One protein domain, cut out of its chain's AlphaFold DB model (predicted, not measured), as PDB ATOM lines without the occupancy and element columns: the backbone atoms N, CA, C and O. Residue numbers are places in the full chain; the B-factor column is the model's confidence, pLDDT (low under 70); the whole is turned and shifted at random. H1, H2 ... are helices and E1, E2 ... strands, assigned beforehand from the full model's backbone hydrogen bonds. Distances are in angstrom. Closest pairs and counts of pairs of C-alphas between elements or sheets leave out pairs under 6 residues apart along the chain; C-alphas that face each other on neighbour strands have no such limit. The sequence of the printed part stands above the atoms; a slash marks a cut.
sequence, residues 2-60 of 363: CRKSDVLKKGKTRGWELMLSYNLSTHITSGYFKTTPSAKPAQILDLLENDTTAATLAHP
ATOM      1  N   CYS A   2     153.311 197.419 169.059       64.75
ATOM      2  CA  CYS A   2     153.841 198.335 168.055       64.75
ATOM      3  C   CYS A   2     152.679 198.794 167.175       64.75
ATOM      4  O   CYS A   2     151.958 197.969 166.621       64.75
ATOM      5  N   ARG A   3     152.467 200.104 167.062       67.44
ATOM      6  CA  ARG A   3     151.400 200.672 166.236       67.44
ATOM      7  C   ARG A   3     151.945 201.827 165.418       67.44
ATOM      8  O   ARG A   3     152.617 202.708 165.950       67.44
ATOM      9  N   LYS A   4     151.593 201.848 164.138       67.62
ATOM     10  CA  LYS A   4     151.676 203.052 163.316       67.62
ATOM     11  C   LYS A   4     150.369 203.833 163.457       67.62
ATOM     12  O   LYS A   4     149.297 203.230 163.434       67.62
ATOM     13  N   SER A   5     150.453 205.155 163.631       61.38
ATOM     14  CA  SER A   5     149.266 206.010 163.754       61.38
ATOM     15  C   SER A   5     148.337 205.827 162.553       61.38
ATOM     16  O   SER A   5     148.788 205.755 161.407       61.38
ATOM     17  N   ASP A   6     147.042 205.712 162.841       58.31
ATOM     18  CA  ASP A   6     146.013 205.474 161.835       58.31
ATOM     19  C   ASP A   6     145.759 206.776 161.069       58.31
ATOM     20  O   ASP A   6     145.258 207.752 161.630       58.31
ATOM     21  N   VAL A   7     146.190 206.827 159.807       63.12
ATOM     22  CA  VAL A   7     145.993 208.000 158.948       63.12
ATOM     23  C   VAL A   7     144.908 207.683 157.933       63.12
ATOM     24  O   VAL A   7     145.074 206.821 157.069       63.12
ATOM     25  N   LEU A   8     143.809 208.431 157.999       63.81
ATOM     26  CA  LEU A   8     142.748 208.384 157.001       63.81
ATOM     27  C   LEU A   8     143.218 209.057 155.708       63.81
ATOM     28  O   LEU A   8     143.495 210.254 155.671       63.81
ATOM     29  N   LYS A   9     143.281 208.291 154.615       63.78
ATOM     30  CA  LYS A   9     143.506 208.827 153.267       63.78
ATOM     31  C   LYS A   9     142.378 208.374 152.351       63.78
ATOM     32  O   LYS A   9     142.226 207.180 152.107       63.78
ATOM     33  N   LYS A  10     141.613 209.336 151.817       69.44
ATOM     34  CA  LYS A  10     140.437 209.087 150.954       69.44
ATOM     35  C   LYS A  10     139.409 208.141 151.607       69.44
ATOM     36  O   LYS A  10     138.961 207.189 150.979       69.44
ATOM     37  N   GLY A  11     139.112 208.348 152.893       70.81
ATOM     38  CA  GLY A  11     138.146 207.533 153.648       70.81
ATOM     39  C   GLY A  11     138.619 206.122 154.027       70.81
ATOM     40  O   GLY A  11     137.864 205.390 154.653       70.81
ATOM     41  N   LYS A  12     139.858 205.732 153.689       67.56
ATOM     42  CA  LYS A  12     140.452 204.448 154.096       67.56
ATOM     43  C   LYS A  12     141.524 204.667 155.159       67.56
ATOM     44  O   LYS A  12     142.373 205.551 155.005       67.56
ATOM     45  N   THR A  13     141.494 203.849 156.206       68.12
ATOM     46  CA  THR A  13     142.545 203.772 157.224       68.12
ATOM     47  C   THR A  13     143.832 203.231 156.608       68.12
ATOM     48  O   THR A  13     143.820 202.362 155.728       68.12
ATOM     49  N   ARG A  14     144.970 203.788 157.018       72.50
ATOM     50  CA  ARG A  14     146.300 203.328 156.615       72.50
ATOM     51  C   ARG A  14     147.123 203.101 157.860       72.50
ATOM     52  O   ARG A  14     147.327 204.020 158.645       72.50
ATOM     53  N   GLY A  15     147.670 201.902 157.977       74.56
ATOM     54  CA  GLY A  15     148.517 201.555 159.103       74.56
ATOM     55  C   GLY A  15     148.623 200.059 159.316       74.56
ATOM     56  O   GLY A  15     148.144 199.251 158.514       74.56
ATOM     57  N   TRP A  16     149.285 199.733 160.413       82.00
ATOM     58  CA  TRP A  16     149.407 198.390 160.937       82.00
ATOM     59  C   TRP A  16     149.531 198.465 162.461       82.00
ATOM     60  O   TRP A  16     150.048 199.444 163.014       82.00
ATOM     61  N   GLU A  17     149.038 197.431 163.129       83.62
ATOM     62  CA  GLU A  17     149.103 197.252 164.575       83.62
ATOM     63  C   GLU A  17     149.579 195.831 164.850       83.62
ATOM     64  O   GLU A  17     149.078 194.874 164.264       83.62
ATOM     65  N   LEU A  18     150.561 195.706 165.733       85.06
ATOM     66  CA  LEU A  18     151.161 194.442 166.110       85.06
ATOM     67  C   LEU A  18     151.201 194.326 167.632       85.06
ATOM     68  O   LEU A  18     151.767 195.169 168.341       85.06
ATOM     69  N   MET A  19     150.620 193.250 168.140       87.00
ATOM     70  CA  MET A  19     150.685 192.863 169.543       87.00
ATOM     71  C   MET A  19     151.297 191.477 169.609       87.00
ATOM     72  O   MET A  19     150.757 190.555 169.018       87.00
ATOM     73  N   LEU A  20     152.423 191.349 170.306       87.12
ATOM     74  CA  LEU A  20     153.125 190.084 170.491       87.12
ATOM     75  C   LEU A  20     153.283 189.801 171.979       87.12
ATOM     76  O   LEU A  20     153.498 190.721 172.771       87.12
ATOM     77  N   SER A  21     153.205 188.522 172.310       88.62
ATOM     78  CA  SER A  21     153.468 187.933 173.610       88.62
ATOM     79  C   SER A  21     154.412 186.753 173.406       88.62
ATOM     80  O   SER A  21     154.137 185.865 172.597       88.62
ATOM     81  N   TYR A  22     155.536 186.755 174.116       87.12
ATOM     82  CA  TYR A  22     156.516 185.677 174.070       87.12
ATOM     83  C   TYR A  22     156.479 184.905 175.379       87.12
ATOM     84  O   TYR A  22     156.630 185.500 176.449       87.12
ATOM     85  N   ASN A  23     156.295 183.591 175.298       87.38
ATOM     86  CA  ASN A  23     156.372 182.723 176.462       87.38
ATOM     87  C   ASN A  23     157.803 182.180 176.602       87.38
ATOM     88  O   ASN A  23     158.290 181.468 175.728       87.38
ATOM     89  N   LEU A  24     158.465 182.515 177.714       82.12
ATOM     90  CA  LEU A  24     159.848 182.117 177.999       82.12
ATOM     91  C   LEU A  24     160.012 180.610 178.233       82.12
ATOM     92  O   LEU A  24     161.095 180.095 177.995       82.12
ATOM     93  N   SER A  25     158.967 179.921 178.699       82.19
ATOM     94  CA  SER A  25     159.019 178.490 179.022       82.19
ATOM     95  C   SER A  25     158.752 177.604 177.811       82.19
ATOM     96  O   SER A  25     159.302 176.517 177.718       82.19
ATOM     97  N   THR A  26     157.889 178.047 176.892       83.38
ATOM     98  CA  THR A  26     157.544 177.274 175.686       83.38
ATOM     99  C   THR A  26     158.273 177.756 174.436       83.38
ATOM    100  O   THR A  26     158.158 177.123 173.394       83.38
ATOM    101  N   HIS A  27     158.981 178.887 174.514       80.62
ATOM    102  CA  HIS A  27     159.617 179.578 173.387       80.62
ATOM    103  C   HIS A  27     158.665 179.954 172.239       80.62
ATOM    104  O   HIS A  27     159.104 180.251 171.130       80.62
ATOM    105  N   ILE A  28     157.356 180.000 172.502       82.75
ATOM    106  CA  ILE A  28     156.344 180.339 171.500       82.75
ATOM    107  C   ILE A  28     156.066 181.844 171.533       82.75
ATOM    108  O   ILE A  28     155.732 182.416 172.577       82.75
ATOM    109  N   THR A  29     156.142 182.473 170.359       85.56
ATOM    110  CA  THR A  29     155.660 183.841 170.137       85.56
ATOM    111  C   THR A  29     154.233 183.783 169.605       85.56
ATOM    112  O   THR A  29     153.987 183.257 168.526       85.56
ATOM    113  N   SER A  30     153.288 184.343 170.352       86.94
ATOM    114  CA  SER A  30     151.886 184.471 169.951       86.94
ATOM    115  C   SER A  30     151.531 185.943 169.786       86.94
ATOM    116  O   SER A  30     152.104 186.808 170.451       86.94
ATOM    117  N   GLY A  31     150.603 186.273 168.894       86.94
ATOM    118  CA  GLY A  31     150.245 187.667 168.704       86.94
ATOM    119  C   GLY A  31     149.165 187.928 167.674       86.94
ATOM    120  O   GLY A  31     148.750 187.044 166.933       86.94
ATOM    121  N   TYR A  32     148.723 189.179 167.644       87.25
ATOM    122  CA  TYR A  32     147.731 189.689 166.716       87.25
ATOM    123  C   TYR A  32     148.367 190.749 165.819       87.25
ATOM    124  O   TYR A  32     148.974 191.710 166.306       87.25
ATOM    125  N   PHE A  33     148.212 190.574 164.508       85.44
ATOM    126  CA  PHE A  33     148.674 191.518 163.500       85.44
ATOM    127  C   PHE A  33     147.487 192.032 162.690       85.44
ATOM    128  O   PHE A  33     146.885 191.310 161.898       85.44
ATOM    129  N   LYS A  34     147.160 193.310 162.880       86.06
ATOM    130  CA  LYS A  34     146.171 194.026 162.080       86.06
ATOM    131  C   LYS A  34     146.897 194.842 161.033       86.06
ATOM    132  O   LYS A  34     147.764 195.654 161.348       86.06
ATOM    133  N   THR A  35     146.517 194.662 159.781       82.75
ATOM    134  CA  THR A  35     147.222 195.253 158.649       82.75
ATOM    135  C   THR A  35     146.245 195.778 157.613       82.75
ATOM    136  O   THR A  35     145.104 195.333 157.512       82.75
ATOM    137  N   THR A  36     146.694 196.772 156.856       82.69
ATOM    138  CA  THR A  36     145.965 197.329 155.715       82.69
ATOM    139  C   THR A  36     146.697 196.947 154.428       82.69
ATOM    140  O   THR A  36     147.906 196.720 154.472       82.69
ATOM    141  N   PRO A  37     146.047 196.955 153.248       79.25
ATOM    142  CA  PRO A  37     146.732 196.672 151.979       79.25
ATOM    143  C   PRO A  37     147.954 197.571 151.716       79.25
ATOM    144  O   PRO A  37     148.876 197.193 151.004       79.25
ATOM    145  N   SER A  38     148.000 198.757 152.338       72.81
ATOM    146  CA  SER A  38     149.146 199.672 152.271       72.81
ATOM    147  C   SER A  38     150.410 199.147 152.962       72.81
ATOM    148  O   SER A  38     151.476 199.704 152.717       72.81
ATOM    149  N   ALA A  39     150.289 198.157 153.845       72.69
ATOM    150  CA  ALA A  39     151.386 197.546 154.591       72.69
ATOM    151  C   ALA A  39     151.822 196.193 153.988       72.69
ATOM    152  O   ALA A  39     152.435 195.385 154.683       72.69
ATOM    153  N   LYS A  40     151.471 195.954 152.711       79.56
ATOM    154  CA  LYS A  40     151.884 194.804 151.883       79.56
ATOM    155  C   LYS A  40     151.774 193.445 152.610       79.56
ATOM    156  O   LYS A  40     152.753 192.708 152.672       79.56
ATOM    157  N   PRO A  41     150.592 193.085 153.146       80.69
ATOM    158  CA  PRO A  41     150.439 191.883 153.966       80.69
ATOM    159  C   PRO A  41     150.743 190.578 153.226       80.69
ATOM    160  O   PRO A  41     151.312 189.686 153.835       80.69
ATOM    161  N   ALA A  42     150.434 190.491 151.927       84.12
ATOM    162  CA  ALA A  42     150.735 189.308 151.117       84.12
ATOM    163  C   ALA A  42     152.240 188.993 151.100       84.12
ATOM    164  O   ALA A  42     152.629 187.885 151.416       84.12
ATOM    165  N   GLN A  43     153.091 190.004 150.889       82.44
ATOM    166  CA  GLN A  43     154.549 189.815 150.898       82.44
ATOM    167  C   GLN A  43     155.078 189.376 152.267       82.44
ATOM    168  O   GLN A  43     156.065 188.657 152.342       82.44
ATOM    169  N   ILE A  44     154.445 189.831 153.354       80.69
ATOM    170  CA  ILE A  44     154.811 189.405 154.709       80.69
ATOM    171  C   ILE A  44     154.447 187.931 154.904       80.69
ATOM    172  O   ILE A  44     155.257 187.195 155.451       80.69
ATOM    173  N   LEU A  45     153.260 187.508 154.459       82.62
ATOM    174  CA  LEU A  45     152.813 186.117 154.557       82.62
ATOM    175  C   LEU A  45     153.668 185.191 153.687       82.62
ATOM    176  O   LEU A  45     154.180 184.214 154.214       82.62
ATOM    177  N   ASP A  46     153.942 185.564 152.435       84.38
ATOM    178  CA  ASP A  46     154.813 184.793 151.537       84.38
ATOM    179  C   ASP A  46     156.208 184.576 152.156       84.38
ATOM    180  O   ASP A  46     156.786 183.496 152.077       84.38
ATOM    181  N   LEU A  47     156.761 185.601 152.817       79.12
ATOM    182  CA  LEU A  47     158.049 185.497 153.509       79.12
ATOM    183  C   LEU A  47     157.989 184.648 154.782       79.12
ATOM    184  O   LEU A  47     159.014 184.103 155.172       79.12
ATOM    185  N   LEU A  48     156.832 184.549 155.438       77.19
ATOM    186  CA  LEU A  48     156.643 183.687 156.607       77.19
ATOM    187  C   LEU A  48     156.399 182.224 156.213       77.19
ATOM    188  O   LEU A  48     156.769 181.336 156.973       77.19
ATOM    189  N   GLU A  49     155.792 181.984 155.049       76.69
ATOM    190  CA  GLU A  49     155.496 180.651 154.510       76.69
ATOM    191  C   GLU A  49     156.717 179.987 153.850       76.69
ATOM    192  O   GLU A  49     156.758 178.766 153.726       76.69
ATOM    193  N   ASN A  50     157.740 180.757 153.467       77.31
ATOM    194  CA  ASN A  50     158.976 180.205 152.914       77.31
ATOM    195  C   ASN A  50     159.809 179.458 153.983       77.31
ATOM    196  O   ASN A  50     160.242 180.046 154.979       77.31
ATOM    197  N   ASP A  51     160.106 178.178 153.720       52.12
ATOM    198  CA  ASP A  51     160.777 177.216 154.621       52.12
ATOM    199  C   ASP A  51     162.163 177.647 155.140       52.12
ATOM    200  O   ASP A  51     162.588 177.232 156.219       52.12
ATOM    201  N   THR A  52     162.877 178.531 154.435       57.69
ATOM    202  CA  THR A  52     164.179 179.068 154.883       57.69
ATOM    203  C   THR A  52     164.083 179.943 156.135       57.69
ATOM    204  O   THR A  52     165.093 180.205 156.788       57.69
ATOM    205  N   THR A  53     162.875 180.367 156.506       56.44
ATOM    206  CA  THR A  53     162.596 181.269 157.634       56.44
ATOM    207  C   THR A  53     162.137 180.528 158.893       56.44
ATOM    208  O   THR A  53     162.021 181.141 159.957       56.44
ATOM    209  N   ALA A  54     161.907 179.211 158.817       53.16
ATOM    210  CA  ALA A  54     161.357 178.401 159.907       53.16
ATOM    211  C   ALA A  54     162.287 178.306 161.133       53.16
ATOM    212  O   ALA A  54     161.826 178.450 162.264       53.16
ATOM    213  N   ALA A  55     163.603 178.166 160.927       54.41
ATOM    214  CA  ALA A  55     164.590 178.234 162.015       54.41
ATOM    215  C   ALA A  55     164.711 179.657 162.593       54.41
ATOM    216  O   ALA A  55     164.949 179.857 163.783       54.41
ATOM    217  N   THR A  56     164.484 180.669 161.752       58.88
ATOM    218  CA  THR A  56     164.544 182.085 162.122       58.88
ATOM    219  C   THR A  56     163.344 182.519 162.969       58.88
ATOM    220  O   THR A  56     163.494 183.382 163.829       58.88
ATOM    221  N   LEU A  57     162.173 181.900 162.783       63.00
ATOM    222  CA  LEU A  57     160.904 182.196 163.468       63.00
ATOM    223  C   LEU A  57     160.914 181.960 164.990       63.00
ATOM    224  O   LEU A  57     160.028 182.465 165.682       63.00
ATOM    225  N   ALA A  58     161.918 181.262 165.529       68.00
ATOM    226  CA  ALA A  58     162.080 181.066 166.972       68.00
ATOM    227  C   ALA A  58     162.301 182.388 167.736       68.00
ATOM    228  O   ALA A  58     162.005 182.489 168.930       68.00
ATOM    229  N   HIS A  59     162.807 183.420 167.055       81.81
ATOM    230  CA  HIS A  59     163.132 184.692 167.679       81.81
ATOM    231  C   HIS A  59     161.925 185.664 167.699       81.81
ATOM    232  O   HIS A  59     161.380 186.008 166.645       81.81
ATOM    233  N   PRO A  60     161.525 186.214 168.867       84.00
ATOM    234  CA  PRO A  60     160.264 186.956 169.010       84.00
ATOM    235  C   PRO A  60     160.193 188.282 168.239       84.00
ATOM    236  O   PRO A  60     159.106 188.816 168.010       84.00
TER     237      PRO A  60
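Overview. This is residues 2 to 60 of the 363 residues of the protein "Fructosamine-3-kinase" of Ceratocystis fimbriata f. sp. platani (UniProt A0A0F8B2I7). A long two-stranded ribbon, the hairpin of E3 and E4, is extended at the start of E3 by a smaller hairpin, E1 and E2. From the end of E4 the chain folds back, and H1 runs beside the ribbon across a gap, leaving a loose, open ring that residues 56 to 60 bring back toward the ribbon. The printed part has 59 residues, with the named elements in the order E1, E2, E3, E4, H1; the two sheets, E1 - E2 and E3 - E4, are each antiparallel. The class is mixed, helices and strands, with under half of the residues in named elements. The whole is loose, with a radius of gyration of the C-alphas of 14.1 A, and flat, spanning 44 by 24 by 11 A.

Arrangement. E3, residues 16 to 22, and E4, residues 29 to 35, are antiparallel neighbours at 174 degrees and form a hairpin. N 19 and O 32 are 2.9 A apart and N 32 and O 19 2.8 A, both within hydrogen-bond range. Residues 2 to 3 pair antiparallel with residues 17 to 18 of E3. E2, residues 12 to 14, runs on into E3 across a break of 1 residue, at 47 degrees. E2 and E4 are only just apart, their closest C-alphas 8.4 A from each other. E1, residues 7 to 9, forms a hairpin with E2, antiparallel at 137 degrees, with N 9 and O 12 2.9 A apart, within hydrogen-bond range. H1, residues 41 to 49, is apart from E3. Between E4 and H1 one pair of C-alphas lies within 8 A, the closest, those of Thr 35 and Pro 41, at 6.6 A; their centres are 13.3 A apart. In H1 every O i to N i+4 pair is within hydrogen-bond range.

Along the chain. E3 measures 19.6 A from first to last C-alpha, beginning at C-alpha 16, (149.407, 198.390, 160.937). E4 measures 18.3 A. E1 measures 6.3 A from C-alpha 7, (145.993, 208.000, 158.948), and E2 6.5 A. H1 measures 12.3 A and ends at C-alpha 49, (155.496, 180.651, 154.510).

Size, cuts and confidence. The two C-alphas farthest apart are those of Lys 10 and Ser 25, at 45.5 A. Residues 42 to 47, which belong to H1, and residues 49 to 55 stand free. The printed part has no cut and no long link; the link from E3 to E4 is short and the others are tight. The mean pLDDT of the printed part is 75.5, and it is under 70 at residues 2 to 10, 12 to 13 and 51 to 58.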